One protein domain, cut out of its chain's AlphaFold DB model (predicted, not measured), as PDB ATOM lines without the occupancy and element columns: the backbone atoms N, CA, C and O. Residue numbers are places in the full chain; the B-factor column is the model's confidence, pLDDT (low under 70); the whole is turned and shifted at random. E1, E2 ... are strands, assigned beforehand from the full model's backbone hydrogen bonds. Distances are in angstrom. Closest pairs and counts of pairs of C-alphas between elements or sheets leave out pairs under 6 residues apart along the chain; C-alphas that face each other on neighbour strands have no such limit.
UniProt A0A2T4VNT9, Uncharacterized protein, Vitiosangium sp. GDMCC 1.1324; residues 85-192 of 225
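What this domain is: This is residues 85 to 192 of the 225 residues of an uncharacterized protein of Vitiosangium sp. GDMCC 1.1324 (UniProt A0A2T4VNT9). With little regular structure, the domain is mostly loops round three antiparallel two-strand hairpins, E1-E2, E3-E4 and E5-E6, in a bent row with E3-E4 in the middle. Residues 85 to 103 run along one side. The printed part has 108 residues, 24 of them in six named strands, E1 to E6 along the chain: all strand, compact, radius of gyration of the C-alphas 13.5 A, spans 42 by 28 by 23 A.

How they stand to each other: Within hydrogen-bond range are N 118 of E1, residues 118 to 120, and O 125 of E2, residues 123 to 125, at 2.9 A; N 138 of E3, residues 137 to 140, and O 145 of E4, residues 143 to 146, at 2.8 A; and N 163 of E5, residues 163 to 167, and O 184 of E6, residues 180 to 184, at 2.9 A. The closest C-alphas of E1 and E4, Ala 118 and Cys 144, are 6.3 A apart.

Where its parts are: C-alpha 118 begins E1 at (-19.849, 14.521, -41.572). E5 spans 12.3 A; E6 spans 11.6 A, ending at C-alpha 184, (1.439, 26.092, -39.453).

The domain as a whole: The printed part has no cut. Links E2 to E3, E4 to E5 and E5 to E6 are long. Residues 189 to 192 have pLDDT under 70.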
ATOM      1  N   THR A  85      -9.038   1.360 -39.520       87.56
ATOM      2  CA  THR A  85      -8.830   1.658 -40.938       87.56
ATOM      3  C   THR A  85      -8.911   3.166 -41.107       87.56
ATOM      4  O   THR A  85      -9.987   3.685 -41.401       87.56
ATOM      5  N   PRO A  86      -7.810   3.892 -40.851       85.44
ATOM      6  CA  PRO A  86      -7.825   5.339 -40.964       85.44
ATOM      7  C   PRO A  86      -8.077   5.781 -42.406       85.44
ATOM      8  O   PRO A  86      -7.605   5.144 -43.352       85.44
ATOM      9  N   GLN A  87      -8.784   6.899 -42.554       86.12
ATOM     10  CA  GLN A  87      -8.947   7.582 -43.830       86.12
ATOM     11  C   GLN A  87      -7.566   7.961 -44.399       86.12
ATOM     12  O   GLN A  87      -6.782   8.617 -43.704       86.12
ATOM     13  N   PRO A  88      -7.238   7.561 -45.643       86.00
ATOM     14  CA  PRO A  88      -6.017   8.003 -46.302       86.00
ATOM     15  C   PRO A  88      -6.008   9.525 -46.465       86.00
ATOM     16  O   PRO A  88      -6.999  10.099 -46.909       86.00
ATOM     17  N   ARG A  89      -4.874  10.162 -46.167       82.25
ATOM     18  CA  ARG A  89      -4.673  11.608 -46.318       82.25
ATOM     19  C   ARG A  89      -3.414  11.899 -47.124       82.25
ATOM     20  O   ARG A  89      -2.503  11.069 -47.179       82.25
ATOM     21  N   ASP A  90      -3.356  13.077 -47.739       82.50
ATOM     22  CA  ASP A  90      -2.143  13.558 -48.401       82.50
ATOM     23  C   ASP A  90      -0.976  13.577 -47.391       82.50
ATOM     24  O   ASP A  90      -1.109  14.172 -46.318       82.50
ATOM     25  N   PRO A  91       0.173  12.938 -47.688       81.88
ATOM     26  CA  PRO A  91       1.328  12.915 -46.785       81.88
ATOM     27  C   PRO A  91       1.910  14.306 -46.506       81.88
ATOM     28  O   PRO A  91       2.680  14.472 -45.562       81.88
ATOM     29  N   ASN A  92       1.558  15.299 -47.320       78.56
ATOM     30  CA  ASN A  92       1.952  16.686 -47.156       78.56
ATOM     31  C   ASN A  92       0.959  17.513 -46.336       78.56
ATOM     32  O   ASN A  92       1.110  18.726 -46.260       78.56
ATOM     33  N   GLU A  93      -0.069  16.913 -45.754       79.56
ATOM     34  CA  GLU A  93      -0.952  17.597 -44.815       79.56
ATOM     35  C   GLU A  93      -0.636  17.177 -43.386       79.56
ATOM     36  O   GLU A  93      -0.106  16.089 -43.128       79.56
ATOM     37  N   TRP A  94      -0.952  18.053 -42.432       78.31
ATOM     38  CA  TRP A  94      -0.783  17.711 -41.031       78.31
ATOM     39  C   TRP A  94      -1.730  16.556 -40.664       78.31
ATOM     40  O   TRP A  94      -2.942  16.605 -40.887       78.31
ATOM     41  N   GLN A  95      -1.157  15.483 -40.117       71.06
ATOM     42  CA  GLN A  95      -1.840  14.187 -40.027       71.06
ATOM     43  C   GLN A  95      -2.790  14.040 -38.839       71.06
ATOM     44  O   GLN A  95      -3.582  13.107 -38.834       71.06
ATOM     45  N   GLY A  96      -2.739  14.962 -37.875       76.19
ATOM     46  CA  GLY A  96      -3.743  15.144 -36.829       76.19
ATOM     47  C   GLY A  96      -4.440  13.917 -36.255       76.19
ATOM     48  O   GLY A  96      -3.843  12.864 -36.039       76.19
ATOM     49  N   MET A  97      -5.725  14.102 -35.944       76.00
ATOM     50  CA  MET A  97      -6.643  13.010 -35.645       76.00
ATOM     51  C   MET A  97      -7.213  12.504 -36.972       76.00
ATOM     52  O   MET A  97      -7.850  13.260 -37.697       76.00
ATOM     53  N   GLN A  98      -6.950  11.242 -37.307       85.62
ATOM     54  CA  GLN A  98      -7.505  10.611 -38.505       85.62
ATOM     55  C   GLN A  98      -8.903  10.068 -38.209       85.62
ATOM     56  O   GLN A  98      -9.133   9.481 -37.146       85.62
ATOM     57  N   VAL A  99      -9.814  10.216 -39.171       85.88
ATOM     58  CA  VAL A  99     -11.141   9.595 -39.112       85.88
ATOM     59  C   VAL A  99     -10.975   8.085 -39.300       85.88
ATOM     60  O   VAL A  99     -10.411   7.634 -40.298       85.88
ATOM     61  N   ASP A 100     -11.432   7.295 -38.328       86.44
ATOM     62  CA  ASP A 100     -11.381   5.834 -38.404       86.44
ATOM     63  C   ASP A 100     -12.609   5.295 -39.143       86.44
ATOM     64  O   ASP A 100     -13.721   5.274 -38.616       86.44
ATOM     65  N   LEU A 101     -12.401   4.808 -40.364       84.94
ATOM     66  CA  LEU A 101     -13.464   4.254 -41.200       84.94
ATOM     67  C   LEU A 101     -13.995   2.912 -40.682       84.94
ATOM     68  O   LEU A 101     -15.025   2.444 -41.165       84.94
ATOM     69  N   ALA A 102     -13.318   2.280 -39.716       83.56
ATOM     70  CA  ALA A 102     -13.803   1.047 -39.104       83.56
ATOM     71  C   ALA A 102     -15.001   1.309 -38.176       83.56
ATOM     72  O   ALA A 102     -15.742   0.380 -37.849       83.56
ATOM     73  N   VAL A 103     -15.203   2.566 -37.761       74.88
ATOM     74  CA  VAL A 103     -16.244   2.983 -36.819       74.88
ATOM     75  C   VAL A 103     -17.156   4.012 -37.491       74.88
ATOM     76  O   VAL A 103     -17.151   5.194 -37.168       74.88
ATOM     77  N   ARG A 104     -17.970   3.554 -38.449       83.88
ATOM     78  CA  ARG A 104     -19.032   4.369 -39.065       83.88
ATOM     79  C   ARG A 104     -20.329   4.197 -38.286       83.88
ATOM     80  O   ARG A 104     -21.127   3.309 -38.581       83.88
ATOM     81  N   ALA A 105     -20.510   5.016 -37.254       87.44
ATOM     82  CA  ALA A 105     -21.785   5.094 -36.549       87.44
ATOM     83  C   ALA A 105     -22.900   5.577 -37.496       87.44
ATOM     84  O   ALA A 105     -22.635   6.287 -38.468       87.44
ATOM     85  N   LEU A 106     -24.142   5.187 -37.211       92.00
ATOM     86  CA  LEU A 106     -25.309   5.744 -37.891       92.00
ATOM     87  C   LEU A 106     -25.551   7.171 -37.399       92.00
ATOM     88  O   LEU A 106     -25.422   7.443 -36.204       92.00
ATOM     89  N   CYS A 107     -25.949   8.050 -38.308       92.50
ATOM     90  CA  CYS A 107     -26.306   9.429 -38.003       92.50
ATOM     91  C   CYS A 107     -27.681   9.794 -38.552       92.50
ATOM     92  O   CYS A 107     -28.231   9.125 -39.427       92.50
ATOM     93  N   GLY A 108     -28.250  10.853 -37.988       86.88
ATOM     94  CA  GLY A 108     -29.555  11.393 -38.349       86.88
ATOM     95  C   GLY A 108     -29.867  12.621 -37.502       86.88
ATOM     96  O   GLY A 108     -29.007  13.091 -36.763       86.88
ATOM     97  N   GLU A 109     -31.102  13.116 -37.552       80.75
ATOM     98  CA  GLU A 109     -31.486  14.365 -36.864       80.75
ATOM     99  C   GLU A 109     -31.212  14.355 -35.351       80.75
ATOM    100  O   GLU A 109     -30.873  15.383 -34.775       80.75
ATOM    101  N   ALA A 110     -31.325  13.188 -34.708       79.12
ATOM    102  CA  ALA A 110     -31.092  13.029 -33.272       79.12
ATOM    103  C   ALA A 110     -29.649  12.633 -32.908       79.12
ATOM    104  O   ALA A 110     -29.291  12.665 -31.732       79.12
ATOM    105  N   ASN A 111     -28.832  12.221 -33.886       76.62
ATOM    106  CA  ASN A 111     -27.502  11.659 -33.655       76.62
ATOM    107  C   ASN A 111     -26.484  12.341 -34.567       76.62
ATOM    108  O   ASN A 111     -26.367  12.011 -35.750       76.62
ATOM    109  N   HIS A 112     -25.722  13.264 -33.988       83.62
ATOM    110  CA  HIS A 112     -24.551  13.834 -34.640       83.62
ATOM    111  C   HIS A 112     -23.396  12.837 -34.613       83.62
ATOM    112  O   HIS A 112     -23.284  12.005 -33.712       83.62
ATOM    113  N   CYS A 113     -22.499  12.954 -35.585       88.38
ATOM    114  CA  CYS A 113     -21.378  12.034 -35.716       88.38
ATOM    115  C   CYS A 113     -20.275  12.203 -34.674       88.38
ATOM    116  O   CYS A 113     -19.407  11.334 -34.566       88.38
ATOM    117  N   GLY A 114     -20.325  13.286 -33.890       87.94
ATOM    118  CA  GLY A 114     -19.258  13.666 -32.977       87.94
ATOM    119  C   GLY A 114     -17.930  13.876 -33.701       87.94
ATOM    120  O   GLY A 114     -17.813  13.668 -34.908       87.94
ATOM    121  N   LEU A 115     -16.912  14.310 -32.953       88.56
ATOM    122  CA  LEU A 115     -15.540  14.468 -33.461       88.56
ATOM    123  C   LEU A 115     -15.446  15.253 -34.782       88.56
ATOM    124  O   LEU A 115     -14.552  14.990 -35.580       88.56
ATOM    125  N   ALA A 116     -16.367  16.190 -35.025       93.88
ATOM    126  CA  ALA A 116     -16.442  16.957 -36.263       93.88
ATOM    127  C   ALA A 116     -16.592  16.112 -37.549       93.88
ATOM    128  O   ALA A 116     -16.241  16.580 -38.625       93.88
ATOM    129  N   ALA A 117     -17.109  14.886 -37.478       93.81
ATOM    130  CA  ALA A 117     -17.372  14.075 -38.667       93.81
ATOM    131  C   ALA A 117     -18.640  14.539 -39.416       93.81
ATOM    132  O   ALA A 117     -19.566  15.098 -38.820       93.81
ATOM    133  N   ALA A 118     -18.683  14.284 -40.724       95.12
ATOM    134  CA  ALA A 118     -19.849  14.521 -41.572       95.12
ATOM    135  C   ALA A 118     -20.852  13.365 -41.480       95.12
ATOM    136  O   ALA A 118     -20.474  12.216 -41.222       95.12
ATOM    137  N   CYS A 119     -22.127  13.675 -41.725       94.44
ATOM    138  CA  CYS A 119     -23.191  12.687 -41.862       94.44
ATOM    139  C   CYS A 119     -23.566  12.533 -43.339       94.44
ATOM    140  O   CYS A 119     -24.395  13.279 -43.857       94.44
ATOM    141  N   THR A 120     -22.979  11.544 -44.012       92.75
ATOM    142  CA  THR A 120     -23.216  11.290 -45.440       92.75
ATOM    143  C   THR A 120     -23.886   9.932 -45.603       92.75
ATOM    144  O   THR A 120     -23.415   8.926 -45.068       92.75
ATOM    145  N   ASP A 121     -25.017   9.900 -46.311       91.94
ATOM    146  CA  ASP A 121     -25.828   8.693 -46.520       91.94
ATOM    147  C   ASP A 121     -26.204   7.970 -45.208       91.94
ATOM    148  O   ASP A 121     -26.172   6.740 -45.112       91.94
ATOM    149  N   GLY A 122     -26.508   8.741 -44.156       92.88
ATOM    150  CA  GLY A 122     -26.888   8.221 -42.835       92.88
ATOM    151  C   GLY A 122     -25.741   7.587 -42.039       92.88
ATOM    152  O   GLY A 122     -25.992   6.931 -41.027       92.88
ATOM    153  N   HIS A 123     -24.492   7.772 -42.474       93.56
ATOM    154  CA  HIS A 123     -23.311   7.240 -41.803       93.56
ATOM    155  C   HIS A 123     -22.288   8.328 -41.511       93.56
ATOM    156  O   HIS A 123     -21.989   9.180 -42.347       93.56
ATOM    157  N   CYS A 124     -21.671   8.219 -40.343       93.88
ATOM    158  CA  CYS A 124     -20.568   9.072 -39.957       93.88
ATOM    159  C   CYS A 124     -19.310   8.762 -40.752       93.88
ATOM    160  O   CYS A 124     -18.983   7.594 -41.007       93.88
ATOM    161  N   GLY A 125     -18.605   9.813 -41.145       94.25
ATOM    162  CA  GLY A 125     -17.393   9.692 -41.928       94.25
ATOM    163  C   GLY A 125     -16.685  11.023 -42.160       94.25
ATOM    164  O   GLY A 125     -17.080  12.049 -41.602       94.25
ATOM    165  N   PRO A 126     -15.612  10.993 -42.962       94.81
ATOM    166  CA  PRO A 126     -14.920  12.203 -43.375       94.81
ATOM    167  C   PRO A 126     -15.825  13.054 -44.275       94.81
ATOM    168  O   PRO A 126     -16.570  12.505 -45.088       94.81
ATOM    169  N   CYS A 127     -15.737  14.377 -44.158       95.12
ATOM    170  CA  CYS A 127     -16.314  15.270 -45.165       95.12
ATOM    171  C   CYS A 127     -15.438  15.269 -46.429       95.12
ATOM    172  O   CYS A 127     -14.218  15.125 -46.336       95.12
ATOM    173  N   ALA A 128     -16.039  15.448 -47.606       94.12
ATOM    174  CA  ALA A 128     -15.315  15.650 -48.861       94.12
ATOM    175  C   ALA A 128     -15.441  17.095 -49.366       94.12
ATOM    176  O   ALA A 128     -14.544  17.605 -50.039       94.12
ATOM    177  N   THR A 129     -16.559  17.747 -49.058       96.00
ATOM    178  CA  THR A 129     -16.885  19.118 -49.451       96.00
ATOM    179  C   THR A 129     -17.630  19.836 -48.330       96.00
ATOM    180  O   THR A 129     -18.205  19.196 -47.452       96.00
ATOM    181  N   ASP A 130     -17.680  21.168 -48.377       97.06
ATOM    182  CA  ASP A 130     -18.435  21.969 -47.399       97.06
ATOM    183  C   ASP A 130     -19.927  21.595 -47.354       97.06
ATOM    184  O   ASP A 130     -20.573  21.738 -46.322       97.06
ATOM    185  N   ALA A 131     -20.471  21.064 -48.455       96.00
ATOM    186  CA  ALA A 131     -21.861  20.623 -48.535       96.00
ATOM    187  C   ALA A 131     -22.160  19.354 -47.714       96.00
ATOM    188  O   ALA A 131     -23.329  19.059 -47.483       96.00
ATOM    189  N   ASP A 132     -21.133  18.618 -47.277       95.94
ATOM    190  CA  ASP A 132     -21.290  17.457 -46.389       95.94
ATOM    191  C   ASP A 132     -21.446  17.866 -44.911       95.94
ATOM    192  O   ASP A 132     -21.727  17.022 -44.055       95.94
ATOM    193  N   CYS A 133     -21.223  19.146 -44.601       96.00
ATOM    194  CA  CYS A 133     -21.238  19.700 -43.254       96.00
ATOM    195  C   CYS A 133     -22.512  20.516 -42.977       96.00
ATOM    196  O   CYS A 133     -23.273  20.854 -43.887       96.00
ATOM    197  N   ASP A 134     -22.755  20.840 -41.703       93.81
ATOM    198  CA  ASP A 134     -23.925  21.637 -41.329       93.81
ATOM    199  C   ASP A 134     -23.745  23.098 -41.782       93.81
ATOM    200  O   ASP A 134     -22.640  23.583 -42.033       93.81
ATOM    201  N   SER A 135     -24.849  23.843 -41.858       94.69
ATOM    202  CA  SER A 135     -24.806  25.266 -42.216       94.69
ATOM    203  C   SER A 135     -23.880  26.058 -41.283       94.69
ATOM    204  O   SER A 135     -24.038  26.034 -40.061       94.69
ATOM    205  N   GLY A 136     -22.941  26.806 -41.868       96.50
ATOM    206  CA  GLY A 136     -21.931  27.569 -41.127       96.50
ATOM    207  C   GLY A 136     -20.674  26.770 -40.771       96.50
ATOM    208  O   GLY A 136     -19.827  27.275 -40.033       96.50
ATOM    209  N   GLU A 137     -20.534  25.554 -41.289       97.62
ATOM    210  CA  GLU A 137     -19.316  24.753 -41.221       97.62
ATOM    211  C   GLU A 137     -18.647  24.660 -42.599       97.62
ATOM    212  O   GLU A 137     -19.285  24.828 -43.636       97.62
ATOM    213  N   ALA A 138     -17.350  24.374 -42.590       97.88
ATOM    214  CA  ALA A 138     -16.543  24.085 -43.762       97.88
ATOM    215  C   ALA A 138     -15.829  22.747 -43.583       97.88
ATOM    216  O   ALA A 138     -15.449  22.367 -42.469       97.88
ATOM    217  N   CYS A 139     -15.622  22.051 -44.695       96.81
ATOM    218  CA  CYS A 139     -14.858  20.825 -44.731       96.81
ATOM    219  C   CYS A 139     -13.365  21.146 -44.786       96.81
ATOM    220  O   CYS A 139     -12.859  21.721 -45.754       96.81
ATOM    221  N   VAL A 140     -12.656  20.763 -43.728       95.44
ATOM    222  CA  VAL A 140     -11.230  21.015 -43.561       95.44
ATOM    223  C   VAL A 140     -10.539  19.757 -43.082       95.44
ATOM    224  O   VAL A 140     -10.847  19.248 -42.005       95.44
ATOM    225  N   LEU A 141      -9.567  19.279 -43.864       93.31
ATOM    226  CA  LEU A 141      -8.802  18.072 -43.549       93.31
ATOM    227  C   LEU A 141      -9.723  16.936 -43.066       93.31
ATOM    228  O   LEU A 141      -9.523  16.402 -41.974       93.31
ATOM    229  N   ASP A 142     -10.761  16.613 -43.838       94.69
ATOM    230  CA  ASP A 142     -11.770  15.579 -43.554       94.69
ATOM    231  C   ASP A 142     -12.716  15.837 -42.355       94.69
ATOM    232  O   ASP A 142     -13.476  14.939 -41.987       94.69
ATOM    233  N   HIS A 143     -12.695  17.025 -41.740       95.12
ATOM    234  CA  HIS A 143     -13.539  17.383 -40.590       95.12
ATOM    235  C   HIS A 143     -14.400  18.622 -40.872       95.12
ATOM    236  O   HIS A 143     -13.961  19.571 -41.516       95.12
ATOM    237  N   CYS A 144     -15.612  18.645 -40.330       96.19
ATOM    238  CA  CYS A 144     -16.527  19.777 -40.376       96.19
ATOM    239  C   CYS A 144     -16.224  20.777 -39.257       96.19
ATOM    240  O   CYS A 144     -16.555  20.558 -38.087       96.19
ATOM    241  N   VAL A 145     -15.601  21.896 -39.611       96.19
ATOM    242  CA  VAL A 145     -15.149  22.940 -38.679       96.19
ATOM    243  C   VAL A 145     -16.003  24.186 -38.860       96.19
ATOM    244  O   VAL A 145     -16.367  24.524 -39.981       96.19
ATOM    245  N   ARG A 146     -16.314  24.909 -37.778       96.88
ATOM    246  CA  ARG A 146     -17.061  26.174 -37.884       96.88
ATOM    247  C   ARG A 146     -16.320  27.167 -38.780       96.88
ATOM    248  O   ARG A 146     -15.130  27.397 -38.567       96.88
ATOM    249  N   GLN A 147     -17.020  27.776 -39.735       97.62
ATOM    250  CA  GLN A 147     -16.437  28.636 -40.768       97.62
ATOM    251  C   GLN A 147     -15.567  29.763 -40.188       97.62
ATOM    252  O   GLN A 147     -14.518  30.079 -40.741       97.62
ATOM    253  N   GLU A 148     -15.958  30.359 -39.057       96.88
ATOM    254  CA  GLU A 148     -15.195  31.436 -38.413       96.88
ATOM    255  C   GLU A 148     -13.852  30.992 -37.802       96.88
ATOM    256  O   GLU A 148     -13.046  31.829 -37.394       96.88
ATOM    257  N   ASN A 149     -13.615  29.683 -37.717       96.44
ATOM    258  CA  ASN A 149     -12.400  29.075 -37.186       96.44
ATOM    259  C   ASN A 149     -11.503  28.479 -38.290       96.44
ATOM    260  O   ASN A 149     -10.556  27.755 -37.967       96.44
ATOM    261  N   VAL A 150     -11.793  28.758 -39.566       97.31
ATOM    262  CA  VAL A 150     -11.077  28.212 -40.727       97.31
ATOM    263  C   VAL A 150     -10.233  29.288 -41.407       97.31
ATOM    264  O   VAL A 150     -10.760  30.248 -41.961       97.31
ATOM    265  N   GLU A 151      -8.913  29.105 -41.390       96.88
ATOM    266  CA  GLU A 151      -7.942  29.895 -42.165       96.88
ATOM    267  C   GLU A 151      -7.418  29.127 -43.396       96.88
ATOM    268  O   GLU A 151      -7.027  29.747 -44.381       96.88
ATOM    269  N   CYS A 152      -7.454  27.792 -43.378       95.75
ATOM    270  CA  CYS A 152      -7.069  26.926 -44.496       95.75
ATOM    271  C   CYS A 152      -7.999  25.710 -44.588       95.75
ATOM    272  O   CYS A 152      -8.461  25.223 -43.558       95.75
ATOM    273  N   HIS A 153      -8.240  25.193 -45.794       94.62
ATOM    274  CA  HIS A 153      -8.940  23.922 -46.031       94.62
ATOM    275  C   HIS A 153      -7.958  22.777 -46.303       94.62
ATOM    276  O   HIS A 153      -8.209  21.628 -45.934       94.62
ATOM    277  N   SER A 154      -6.835  23.096 -46.950       92.56
ATOM    278  CA  SER A 154      -5.787  22.155 -47.348       92.56
ATOM    279  C   SER A 154      -4.410  22.813 -47.300       92.56
ATOM    280  O   SER A 154      -4.295  24.036 -47.173       92.56
ATOM    281  N   ARG A 155      -3.333  22.031 -47.485       91.50
ATOM    282  CA  ARG A 155      -1.967  22.592 -47.621       91.50
ATOM    283  C   ARG A 155      -1.891  23.706 -48.677       91.50
ATOM    284  O   ARG A 155      -1.089  24.622 -48.526       91.50
ATOM    285  N   ARG A 156      -2.688  23.632 -49.749       93.31
ATOM    286  CA  ARG A 156      -2.609  24.564 -50.889       93.31
ATOM    287  C   ARG A 156      -3.007  25.994 -50.540       93.31
ATOM    288  O   ARG A 156      -2.604  26.907 -51.254       93.31
ATOM    289  N   ASP A 157      -3.764  26.173 -49.464       95.19
ATOM    290  CA  ASP A 157      -4.195  27.495 -49.010       95.19
ATOM    291  C   ASP A 157      -3.092  28.202 -48.211       95.19
ATOM    292  O   ASP A 157      -3.135  29.417 -48.020       95.19
ATOM    293  N   CYS A 158      -2.077  27.452 -47.774       94.75
ATOM    294  CA  CYS A 158      -0.997  27.959 -46.948       94.75
ATOM    295  C   CYS A 158       0.217  28.408 -47.775       94.75
ATOM    296  O   CYS A 158       0.594  27.759 -48.755       94.75
ATOM    297  N   PRO A 159       0.880  29.512 -47.385       94.50
ATOM    298  CA  PRO A 159       2.025  30.028 -48.117       94.50
ATOM    299  C   PRO A 159       3.282  29.167 -47.913       94.50
ATOM    300  O   PRO A 159       3.618  28.748 -46.806       94.50
ATOM    301  N   GLY A 160       4.046  28.974 -48.991       91.94
ATOM    302  CA  GLY A 160       5.352  28.312 -48.948       91.94
ATOM    303  C   GLY A 160       5.280  26.838 -48.536       91.94
ATOM    304  O   GLY A 160       4.563  26.046 -49.139       91.94
ATOM    305  N   GLU A 161       6.063  26.469 -47.519       90.06
ATOM    306  CA  GLU A 161       6.137  25.099 -46.983       90.06
ATOM    307  C   GLU A 161       5.271  24.900 -45.728       90.06
ATOM    308  O   GLU A 161       5.446  23.925 -44.998       90.06
ATOM    309  N   GLN A 162       4.359  25.834 -45.448       92.50
ATOM    310  CA  GLN A 162       3.436  25.709 -44.328       92.50
ATOM    311  C   GLN A 162       2.437  24.572 -44.568       92.50
ATOM    312  O   GLN A 162       2.080  24.246 -45.703       92.50
ATOM    313  N   LEU A 163       1.989  23.960 -43.476       91.75
ATOM    314  CA  LEU A 163       0.998  22.892 -43.478       91.75
ATOM    315  C   LEU A 163      -0.329  23.452 -42.986       91.75
ATOM    316  O   LEU A 163      -0.354  24.168 -41.989       91.75
ATOM    317  N   CYS A 164      -1.435  23.069 -43.619       92.94
ATOM    318  CA  CYS A 164      -2.728  23.266 -42.980       92.94
ATOM    319  C   CYS A 164      -2.834  22.282 -41.814       92.94
ATOM    320  O   CYS A 164      -2.635  21.075 -41.997       92.94
ATOM    321  N   ALA A 165      -3.083  22.803 -40.617       91.75
ATOM    322  CA  ALA A 165      -3.179  22.036 -39.386       91.75
ATOM    323  C   ALA A 165      -4.534  22.266 -38.723       91.75
ATOM    324  O   ALA A 165      -5.043  23.383 -38.710       91.75
ATOM    325  N   LEU A 166      -5.089  21.208 -38.132       91.31
ATOM    326  CA  LEU A 166      -6.372  21.234 -37.436       91.31
ATOM    327  C   LEU A 166      -6.153  20.963 -35.950       91.31
ATOM    328  O   LEU A 166      -5.752  19.877 -35.560       91.31
ATOM    329  N   THR A 167      -6.430  21.922 -35.079       90.19
ATOM    330  CA  THR A 167      -6.264  21.714 -33.631       90.19
ATOM    331  C   THR A 167      -7.517  22.097 -32.873       90.19
ATOM    332  O   THR A 167      -8.404  22.749 -33.413       90.19
ATOM    333  N   GLY A 168      -7.566  21.723 -31.600       88.06
ATOM    334  CA  GLY A 168      -8.676  22.028 -30.714       88.06
ATOM    335  C   GLY A 168      -9.267  20.762 -30.123       88.06
ATOM    336  O   GLY A 168      -9.160  19.671 -30.679       88.06
ATOM    337  N   TYR A 169      -9.866  20.926 -28.955       84.00
ATOM    338  CA  TYR A 169     -10.630  19.892 -28.280       84.00
ATOM    339  C   TYR A 169     -12.006  20.466 -28.003       84.00
ATOM    340  O   TYR A 169     -12.104  21.580 -27.495       84.00
ATOM    341  N   SER A 170     -13.053  19.708 -28.298       87.75
ATOM    342  CA  SER A 170     -14.398  20.107 -27.928       87.75
ATOM    343  C   SER A 170     -15.094  19.017 -27.136       87.75
ATOM    344  O   SER A 170     -14.958  17.832 -27.428       87.75
ATOM    345  N   SER A 171     -15.842  19.445 -26.125       88.44
ATOM    346  CA  SER A 171     -16.739  18.596 -25.341       88.44
ATOM    347  C   SER A 171     -18.186  18.677 -25.818       88.44
ATOM    348  O   SER A 171     -19.061  18.070 -25.206       88.44
ATOM    349  N   ASP A 172     -18.459  19.485 -26.845       90.75
ATOM    350  CA  ASP A 172     -19.796  19.586 -27.417       90.75
ATOM    351  C   ASP A 172     -20.144  18.306 -28.216       90.75
ATOM    352  O   ASP A 172     -19.231  17.643 -28.716       90.75
ATOM    353  N   PRO A 173     -21.433  17.941 -28.357       89.38
ATOM    354  CA  PRO A 173     -21.832  16.712 -29.052       89.38
ATOM    355  C   PRO A 173     -21.409  16.631 -30.525       89.38
ATOM    356  O   PRO A 173     -21.178  15.530 -31.021       89.38
ATOM    357  N   ARG A 174     -21.297  17.767 -31.229       91.19
ATOM    358  CA  ARG A 174     -20.779  17.836 -32.606       91.19
ATOM    359  C   ARG A 174     -19.258  17.681 -32.619       91.19
ATOM    360  O   ARG A 174     -18.702  17.097 -33.546       91.19
ATOM    361  N   GLY A 175     -18.587  18.124 -31.560       91.31
ATOM    362  CA  GLY A 175     -17.161  17.922 -31.333       91.31
ATOM    363  C   GLY A 175     -16.274  18.915 -32.083       91.31
ATOM    364  O   GLY A 175     -15.091  18.635 -32.266       91.31
ATOM    365  N   ASN A 176     -16.814  20.064 -32.503       94.38
ATOM    366  CA  ASN A 176     -16.105  21.041 -33.333       94.38
ATOM    367  C   ASN A 176     -16.103  22.483 -32.793       94.38
ATOM    368  O   ASN A 176     -15.463  23.344 -33.398       94.38
ATOM    369  N   ALA A 177     -16.742  22.772 -31.652       92.69
ATOM    370  CA  ALA A 177     -16.920  24.152 -31.182       92.69
ATOM    371  C   ALA A 177     -15.601  24.922 -30.971       92.69
ATOM    372  O   ALA A 177     -15.547  26.134 -31.183       92.69
ATOM    373  N   GLN A 178     -14.532  24.229 -30.567       92.25
ATOM    374  CA  GLN A 178     -13.198  24.820 -30.382       92.25
ATOM    375  C   GLN A 178     -12.171  24.347 -31.419       92.25
ATOM    376  O   GLN A 178     -10.984  24.646 -31.271       92.25
ATOM    377  N   MET A 179     -12.596  23.603 -32.444       93.44
ATOM    378  CA  MET A 179     -11.699  23.206 -33.525       93.44
ATOM    379  C   MET A 179     -11.350  24.409 -34.397       93.44
ATOM    380  O   MET A 179     -12.199  25.260 -34.662       93.44
ATOM    381  N   ARG A 180     -10.087  24.484 -34.816       94.69
ATOM    382  CA  ARG A 180      -9.519  25.564 -35.623       94.69
ATOM    383  C   ARG A 180      -8.555  25.005 -36.648       94.69
ATOM    384  O   ARG A 180      -7.690  24.203 -36.290       94.69
ATOM    385  N   ALA A 181      -8.672  25.494 -37.873       94.62
ATOM    386  CA  ALA A 181      -7.750  25.192 -38.948       94.62
ATOM    387  C   ALA A 181      -6.905  26.418 -39.282       94.62
ATOM    388  O   ALA A 181      -7.465  27.491 -39.494       94.62
ATOM    389  N   TYR A 182      -5.584  26.261 -39.309       94.38
ATOM    390  CA  TYR A 182      -4.647  27.352 -39.578       94.38
ATOM    391  C   TYR A 182      -3.372  26.869 -40.257       94.38
ATOM    392  O   TYR A 182      -3.014  25.688 -40.199       94.38
ATOM    393  N   CYS A 183      -2.677  27.809 -40.893       93.69
ATOM    394  CA  CYS A 183      -1.405  27.543 -41.539       93.69
ATOM    395  C   CYS A 183      -0.276  27.521 -40.507       93.69
ATOM    396  O   CYS A 183      -0.006  28.495 -39.806       93.69
ATOM    397  N   LEU A 184       0.370  26.365 -40.397       91.44
ATOM    398  CA  LEU A 184       1.439  26.092 -39.453       91.44
ATOM    399  C   LEU A 184       2.780  26.055 -40.183       91.44
ATOM    400  O   LEU A 184       2.977  25.225 -41.073       91.44
ATOM    401  N   ASP A 185       3.731  26.892 -39.764       89.81
ATOM    402  CA  ASP A 185       5.122  26.735 -40.186       89.81
ATOM    403  C   ASP A 185       5.740  25.521 -39.468       89.81
ATOM    404  O   ASP A 185       5.861  25.524 -38.236       89.81
ATOM    405  N   PRO A 186       6.157  24.468 -40.200       82.25
ATOM    406  CA  PRO A 186       6.745  23.280 -39.590       82.25
ATOM    407  C   PRO A 186       8.048  23.572 -38.824       82.25
ATOM    408  O   PRO A 186       8.489  22.732 -38.040       82.25
ATOM    409  N   ARG A 187       8.674  24.739 -39.030       85.06
ATOM    410  CA  ARG A 187       9.904  25.163 -38.348       85.06
ATOM    411  C   ARG A 187       9.646  25.913 -37.046       85.06
ATOM    412  O   ARG A 187      10.489  25.846 -36.155       85.06
ATOM    413  N   GLU A 188       8.523  26.619 -36.927       77.06
ATOM    414  CA  GLU A 188       8.239  27.486 -35.769       77.06
ATOM    415  C   GLU A 188       7.485  26.766 -34.636       77.06
ATOM    416  O   GLU A 188       7.379  27.286 -33.525       77.06
ATOM    417  N   GLY A 189       7.053  25.520 -34.863       63.06
ATOM    418  CA  GLY A 189       6.249  24.761 -33.905       63.06
ATOM    419  C   GLY A 189       4.820  25.305 -33.804       63.06
ATOM    420  O   GLY A 189       4.502  26.371 -34.316       63.06
ATOM    421  N   THR A 190       3.914  24.551 -33.174       62.66
ATOM    422  CA  THR A 190       2.509  24.972 -33.032       62.66
ATOM    423  C   THR A 190       2.424  26.300 -32.276       62.66
ATOM    424  O   THR A 190       2.872  26.332 -31.120       62.66
ATOM    425  N   PRO A 191       1.832  27.366 -32.860       60.88
ATOM    426  CA  PRO A 191       1.499  28.579 -32.138       60.88
ATOM    427  C   PRO A 191       0.751  28.175 -30.881       60.88
ATOM    428  O   PRO A 191      -0.257  27.466 -30.936       60.88
ATOM    429  N   ARG A 192       1.281  28.566 -29.724       58.72
ATOM    430  CA  ARG A 192       0.585  28.323 -28.469       58.72
ATOM    431  C   ARG A 192      -0.754  29.054 -28.595       58.72
ATOM    432  O   ARG A 192      -0.713  30.257 -28.870       58.72
TER     433      ARG A 192